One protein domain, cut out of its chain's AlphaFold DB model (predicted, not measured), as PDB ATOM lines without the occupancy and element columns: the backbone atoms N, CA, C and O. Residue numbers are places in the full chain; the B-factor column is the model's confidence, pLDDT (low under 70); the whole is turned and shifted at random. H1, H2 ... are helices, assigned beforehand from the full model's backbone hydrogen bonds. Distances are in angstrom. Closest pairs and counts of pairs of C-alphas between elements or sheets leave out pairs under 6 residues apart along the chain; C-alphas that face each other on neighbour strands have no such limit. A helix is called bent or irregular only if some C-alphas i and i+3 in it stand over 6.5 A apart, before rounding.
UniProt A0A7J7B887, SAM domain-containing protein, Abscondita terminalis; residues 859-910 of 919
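Overview. This is residues 859 to 910 of the 919 residues of the protein "SAM domain-containing protein" of Abscondita terminalis (UniProt A0A7J7B887). One long helix, H4, runs along one side, and three short helices, H1, H2 and H3, form an arc beside it with few contacts. The printed part has 52 residues with four named helices, H1 to H4 in order, and no named strand; its class is all helix. It is compact, radius of gyration of the C-alphas 10.8 A, spanning 31 by 23 by 22 A.

Arrangement. H1, residues 860 to 868, is apart from H2, residues 873 to 878, H3, residues 881 to 886, and H4, residues 891 to 909. H2 and H4 only just touch, with 3 pairs of C-alphas within 8 A, through residues 901 to 905 of H4 alone; the closest C-alphas, of Met 877 and Ile 901, are 6.2 A apart, and the lines are about perpendicular at 88 degrees. H3 is close to but not clearly touching H4, closest C-alphas Leu 884 and His 894 at 7.6 A, at a steep tilt of 40 degrees, opposite ways. Every O i to N i+4 pair is within hydrogen-bond range in H4, but 2 of 5 in H1, with 3 of 6 O i to N i+3 pairs, and 1 of 2 in H2 and H3.

Along the chain. H1 begins at C-alpha 860 (31.722, 63.710, 234.183), measures 14.1 A and is irregular, with C-alphas 861 and 864 7.4 A apart. H2 and H3 each measure 9.1 A. H4 measures 26.9 A and ends at C-alpha 909 (22.725, 40.618, 228.687).

Size, cuts and confidence. The C-alphas farthest apart, of Lys 868 and Asn 910, are 31.6 A apart. The three links are tight, the printed part has no cut, and no printed residue is under 70 in pLDDT.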
ATOM      1  N   LEU A 859      27.878  62.314 235.255       84.06
ATOM      2  CA  LEU A 859      28.922  61.973 236.232       84.06
ATOM      3  C   LEU A 859      30.335  62.364 235.754       84.06
ATOM      4  O   LEU A 859      31.322  61.866 236.297       84.06
ATOM      5  N   SER A 860      30.446  63.255 234.763       80.81
ATOM      6  CA  SER A 860      31.722  63.710 234.183       80.81
ATOM      7  C   SER A 860      32.676  64.315 235.223       80.81
ATOM      8  O   SER A 860      33.881  64.097 235.155       80.81
ATOM      9  N   GLU A 861      32.150  64.960 236.269       80.75
ATOM     10  CA  GLU A 861      32.937  65.524 237.379       80.75
ATOM     11  C   GLU A 861      33.748  64.473 238.169       80.75
ATOM     12  O   GLU A 861      34.721  64.811 238.848       80.75
ATOM     13  N   TYR A 862      33.372  63.190 238.094       80.94
ATOM     14  CA  TYR A 862      34.029  62.099 238.825       80.94
ATOM     15  C   TYR A 862      35.043  61.317 237.981       80.94
ATOM     16  O   TYR A 862      35.707  60.425 238.511       80.94
ATOM     17  N   LEU A 863      35.217  61.674 236.706       82.06
ATOM     18  CA  LEU A 863      36.111  61.012 235.752       82.06
ATOM     19  C   LEU A 863      37.559  60.921 236.258       82.06
ATOM     20  O   LEU A 863      38.139  59.837 236.299       82.06
ATOM     21  N   HIS A 864      38.089  62.016 236.802       79.00
ATOM     22  CA  HIS A 864      39.452  62.080 237.336       79.00
ATOM     23  C   HIS A 864      39.699  61.130 238.532       79.00
ATOM     24  O   HIS A 864      40.843  60.770 238.815       79.00
ATOM     25  N   LYS A 865      38.653  60.684 239.254       80.38
ATOM     26  CA  LYS A 865      38.797  59.654 240.305       80.38
ATOM     27  C   LYS A 865      38.996  58.258 239.708       80.38
ATOM     28  O   LYS A 865      39.803  57.496 240.230       80.38
ATOM     29  N   PHE A 866      38.305  57.947 238.613       80.50
ATOM     30  CA  PHE A 866      38.434  56.663 237.918       80.50
ATOM     31  C   PHE A 866      39.730  56.572 237.105       80.50
ATOM     32  O   PHE A 866      40.350  55.509 237.063       80.50
ATOM     33  N   GLU A 867      40.195  57.689 236.540       78.31
ATOM     34  CA  GLU A 867      41.494  57.762 235.859       78.31
ATOM     35  C   GLU A 867      42.674  57.562 236.815       78.31
ATOM     36  O   GLU A 867      43.621  56.843 236.487       78.31
ATOM     37  N   LYS A 868      42.601  58.126 238.030       79.88
ATOM     38  CA  LYS A 868      43.614  57.916 239.080       79.88
ATOM     39  C   LYS A 868      43.796  56.447 239.442       79.88
ATOM     40  O   LYS A 868      44.920  56.017 239.689       79.88
ATOM     41  N   GLU A 869      42.708  55.686 239.453       77.25
ATOM     42  CA  GLU A 869      42.721  54.250 239.740       77.25
ATOM     43  C   GLU A 869      42.873  53.383 238.477       77.25
ATOM     44  O   GLU A 869      42.874  52.156 238.566       77.25
ATOM     45  N   LYS A 870      43.064  54.005 237.301       78.81
ATOM     46  CA  LYS A 870      43.202  53.344 235.989       78.81
ATOM     47  C   LYS A 870      42.054  52.379 235.672       78.81
ATOM     48  O   LYS A 870      42.263  51.309 235.094       78.81
ATOM     49  N   ILE A 871      40.834  52.750 236.047       78.75
ATOM     50  CA  ILE A 871      39.647  51.924 235.831       78.75
ATOM     51  C   ILE A 871      39.070  52.251 234.465       78.75
ATOM     52  O   ILE A 871      38.531  53.326 234.245       78.75
ATOM     53  N   ASN A 872      39.128  51.285 233.558       82.31
ATOM     54  CA  ASN A 872      38.461  51.330 232.265       82.31
ATOM     55  C   ASN A 872      36.973  50.957 232.384       82.31
ATOM     56  O   ASN A 872      36.536  50.338 233.357       82.31
ATOM     57  N   LEU A 873      36.195  51.243 231.337       81.69
ATOM     58  CA  LEU A 873      34.763  50.921 231.289       81.69
ATOM     59  C   LEU A 873      34.478  49.430 231.543       81.69
ATOM     60  O   LEU A 873      33.560  49.094 232.283       81.69
ATOM     61  N   ASN A 874      35.297  48.531 230.990       78.88
ATOM     62  CA  ASN A 874      35.136  47.088 231.192       78.88
ATOM     63  C   ASN A 874      35.437  46.671 232.637       78.88
ATOM     64  O   ASN A 874      34.711  45.857 233.199       78.88
ATOM     65  N   THR A 875      36.461  47.254 233.264       82.50
ATOM     66  CA  THR A 875      36.782  46.993 234.676       82.50
ATOM     67  C   THR A 875      35.721  47.565 235.612       82.50
ATOM     68  O   THR A 875      35.360  46.889 236.565       82.50
ATOM     69  N   LEU A 876      35.133  48.728 235.298       82.81
ATOM     70  CA  LEU A 876      34.018  49.314 236.057       82.81
ATOM     71  C   LEU A 876      32.793  48.384 236.090       82.81
ATOM     72  O   LEU A 876      32.110  48.294 237.105       82.81
ATOM     73  N   MET A 877      32.537  47.645 235.005       82.06
ATOM     74  CA  MET A 877      31.461  46.648 234.963       82.06
ATOM     75  C   MET A 877      31.755  45.409 235.825       82.06
ATOM     76  O   MET A 877      30.825  44.684 236.173       82.06
ATOM     77  N   LEU A 878      33.009  45.144 236.189       80.94
ATOM     78  CA  LEU A 878      33.393  43.977 236.994       80.94
ATOM     79  C   LEU A 878      33.463  44.277 238.497       80.94
ATOM     80  O   LEU A 878      33.529  43.338 239.285       80.94
ATOM     81  N   LEU A 879      33.419  45.553 238.891       80.06
ATOM     82  CA  LEU A 879      33.483  45.956 240.294       80.06
ATOM     83  C   LEU A 879      32.262  45.472 241.084       80.06
ATOM     84  O   LEU A 879      31.125  45.492 240.597       80.06
ATOM     85  N   THR A 880      32.518  45.049 242.322       77.25
ATOM     86  CA  THR A 880      31.485  44.662 243.290       77.25
ATOM     87  C   THR A 880      30.959  45.886 244.049       77.25
ATOM     88  O   THR A 880      31.593  46.940 244.076       77.25
ATOM     89  N   GLU A 881      29.800  45.773 244.708       75.56
ATOM     90  CA  GLU A 881      29.233  46.871 245.516       75.56
ATOM     91  C   GLU A 881      30.157  47.314 246.665       75.56
ATOM     92  O   GLU A 881      30.089  48.457 247.117       75.56
ATOM     93  N   SER A 882      31.032  46.428 247.154       74.19
ATOM     94  CA  SER A 882      32.072  46.771 248.131       74.19
ATOM     95  C   SER A 882      33.174  47.640 247.532       74.19
ATOM     96  O   SER A 882      33.619  48.576 248.194       74.19
ATOM     97  N   ASP A 883      33.559  47.386 246.280       78.94
ATOM     98  CA  ASP A 883      34.585  48.166 245.584       78.94
ATOM     99  C   ASP A 883      34.028  49.541 245.190       78.94
ATOM    100  O   ASP A 883      34.698  50.555 245.322       78.94
ATOM    101  N   LEU A 884      32.750  49.632 244.802       75.88
ATOM    102  CA  LEU A 884      32.113  50.925 244.512       75.88
ATOM    103  C   LEU A 884      32.047  51.851 245.743       75.88
ATOM    104  O   LEU A 884      32.154  53.076 245.614       75.88
ATOM    105  N   LYS A 885      31.968  51.269 246.945       76.38
ATOM    106  CA  LYS A 885      32.001  52.015 248.211       76.38
ATOM    107  C   LYS A 885      33.385  52.581 248.537       76.38
ATOM    108  O   LYS A 885      33.447  53.608 249.216       76.38
ATOM    109  N   SER A 886      34.484  51.998 248.045       76.06
ATOM    110  CA  SER A 886      35.833  52.519 248.322       76.06
ATOM    111  C   SER A 886      36.159  53.823 247.584       76.06
ATOM    112  O   SER A 886      37.015  54.576 248.045       76.06
ATOM    113  N   PHE A 887      35.419  54.174 246.521       74.81
ATOM    114  CA  PHE A 887      35.607  55.428 245.768       74.81
ATOM    115  C   PHE A 887      35.131  56.695 246.501       74.81
ATOM    116  O   PHE A 887      35.307  57.812 245.992       74.81
ATOM    117  N   ASN A 888      34.522  56.551 247.689       73.19
ATOM    118  CA  ASN A 888      34.032  57.656 248.520       73.19
ATOM    119  C   ASN A 888      33.224  58.687 247.706       73.19
ATOM    120  O   ASN A 888      33.490  59.895 247.722       73.19
ATOM    121  N   LEU A 889      32.270  58.192 246.915       79.50
ATOM    122  CA  LEU A 889      31.321  59.028 246.190       79.50
ATOM    123  C   LEU A 889      30.172  59.432 247.126       79.50
ATOM    124  O   LEU A 889      29.740  58.625 247.952       79.50
ATOM    125  N   PRO A 890      29.643  60.664 247.016       81.12
ATOM    126  CA  PRO A 890      28.452  61.041 247.761       81.12
ATOM    127  C   PRO A 890      27.268  60.143 247.367       81.12
ATOM    128  O   PRO A 890      27.173  59.670 246.234       81.12
ATOM    129  N   LEU A 891      26.340  59.924 248.305       75.00
ATOM    130  CA  LEU A 891      25.270  58.918 248.198       75.00
ATOM    131  C   LEU A 891      24.408  59.036 246.921       75.00
ATOM    132  O   LEU A 891      23.845  58.044 246.468       75.00
ATOM    133  N   GLY A 892      24.286  60.244 246.358       81.44
ATOM    134  CA  GLY A 892      23.564  60.507 245.109       81.44
ATOM    135  C   GLY A 892      24.297  59.952 243.880       81.44
ATOM    136  O   GLY A 892      23.812  58.985 243.295       81.44
ATOM    137  N   PRO A 893      25.472  60.500 243.519       84.31
ATOM    138  CA  PRO A 893      26.312  59.995 242.431       84.31
ATOM    139  C   PRO A 893      26.656  58.508 242.535       84.31
ATOM    140  O   PRO A 893      26.676  57.819 241.522       84.31
ATOM    141  N   HIS A 894      26.838  57.984 243.752       83.19
ATOM    142  CA  HIS A 894      27.031  56.550 243.980       83.19
ATOM    143  C   HIS A 894      25.837  55.718 243.489       83.19
ATOM    144  O   HIS A 894      26.005  54.806 242.686       83.19
ATOM    145  N   ARG A 895      24.611  56.069 243.907       81.75
ATOM    146  CA  ARG A 895      23.382  55.383 243.465       81.75
ATOM    147  C   ARG A 895      23.138  55.528 241.965       81.75
ATOM    148  O   ARG A 895      22.599  54.624 241.333       81.75
ATOM    149  N   GLN A 896      23.505  56.675 241.401       85.25
ATOM    150  CA  GLN A 896      23.384  56.941 239.971       85.25
ATOM    151  C   GLN A 896      24.358  56.083 239.159       85.25
ATOM    152  O   GLN A 896      23.960  55.516 238.145       85.25
ATOM    153  N   LEU A 897      25.589  55.916 239.646       86.62
ATOM    154  CA  LEU A 897      26.590  55.035 239.052       86.62
ATOM    155  C   LEU A 897      26.191  53.557 239.163       86.62
ATOM    156  O   LEU A 897      26.264  52.838 238.172       86.62
ATOM    157  N   GLU A 898      25.704  53.108 240.325       85.06
ATOM    158  CA  GLU A 898      25.187  51.741 240.511       85.06
ATOM    159  C   GLU A 898      24.047  51.436 239.534       85.06
ATOM    160  O   GLU A 898      24.042  50.391 238.878       85.06
ATOM    161  N   LYS A 899      23.110  52.379 239.378       88.38
ATOM    162  CA  LYS A 899      22.016  52.257 238.414       88.38
ATOM    163  C   LYS A 899      22.531  52.213 236.972       88.38
ATOM    164  O   LYS A 899      22.091  51.357 236.210       88.38
ATOM    165  N   ALA A 900      23.476  53.081 236.610       87.12
ATOM    166  CA  ALA A 900      24.068  53.122 235.273       87.12
ATOM    167  C   ALA A 900      24.794  51.809 234.921       87.12
ATOM    168  O   ALA A 900      24.661  51.297 233.807       87.12
ATOM    169  N   ILE A 901      25.528  51.232 235.879       87.31
ATOM    170  CA  ILE A 901      26.204  49.937 235.729       87.31
ATOM    171  C   ILE A 901      25.173  48.814 235.564       87.31
ATOM    172  O   ILE A 901      25.327  47.975 234.676       87.31
ATOM    173  N   ALA A 902      24.115  48.795 236.379       85.81
ATOM    174  CA  ALA A 902      23.057  47.788 236.290       85.81
ATOM    175  C   ALA A 902      22.310  47.848 234.946       85.81
ATOM    176  O   ALA A 902      22.094  46.813 234.316       85.81
ATOM    177  N   GLU A 903      21.975  49.049 234.471       87.50
ATOM    178  CA  GLU A 903      21.276  49.259 233.198       87.50
ATOM    179  C   GLU A 903      22.148  48.863 231.999       87.50
ATOM    180  O   GLU A 903      21.684  48.164 231.096       87.50
ATOM    181  N   ARG A 904      23.446  49.194 232.029       85.94
ATOM    182  CA  ARG A 904      24.398  48.755 231.001       85.94
ATOM    183  C   ARG A 904      24.613  47.239 231.014       85.94
ATOM    184  O   ARG A 904      24.656  46.634 229.947       85.94
ATOM    185  N   LYS A 905      24.727  46.607 232.189       85.25
ATOM    186  CA  LYS A 905      24.818  45.138 232.316       85.25
ATOM    187  C   LYS A 905      23.571  44.451 231.767       85.25
ATOM    188  O   LYS A 905      23.694  43.467 231.047       85.25
ATOM    189  N   PHE A 906      22.394  44.993 232.065       84.94
ATOM    190  CA  PHE A 906      21.128  44.488 231.543       84.94
ATOM    191  C   PHE A 906      21.047  44.612 230.015       84.94
ATOM    192  O   PHE A 906      20.630  43.663 229.353       84.94
ATOM    193  N   ALA A 907      21.505  45.734 229.450       83.06
ATOM    194  CA  ALA A 907      21.582  45.936 228.003       83.06
ATOM    195  C   ALA A 907      22.608  45.011 227.320       83.06
ATOM    196  O   ALA A 907      22.373  44.557 226.207       83.06
ATOM    197  N   LEU A 908      23.725  44.689 227.985       81.44
ATOM    198  CA  LEU A 908      24.702  43.709 227.487       81.44
ATOM    199  C   LEU A 908      24.186  42.265 227.563       81.44
ATOM    200  O   LEU A 908      24.551  41.450 226.722       81.44
ATOM    201  N   GLN A 909      23.361  41.936 228.562       81.81
ATOM    202  CA  GLN A 909      22.725  40.618 228.687       81.81
ATOM    203  C   GLN A 909      21.567  40.433 227.702       81.81
ATOM    204  O   GLN A 909      21.335  39.317 227.246       81.81
ATOM    205  N   ASN A 910      20.869  41.518 227.363       78.50
ATOM    206  CA  ASN A 910      19.769  41.537 226.405       78.50
ATOM    207  C   ASN A 910      20.078  42.546 225.287       78.50
ATOM    208  O   ASN A 910      19.456  43.614 225.256       78.50
TER     209      ASN A 910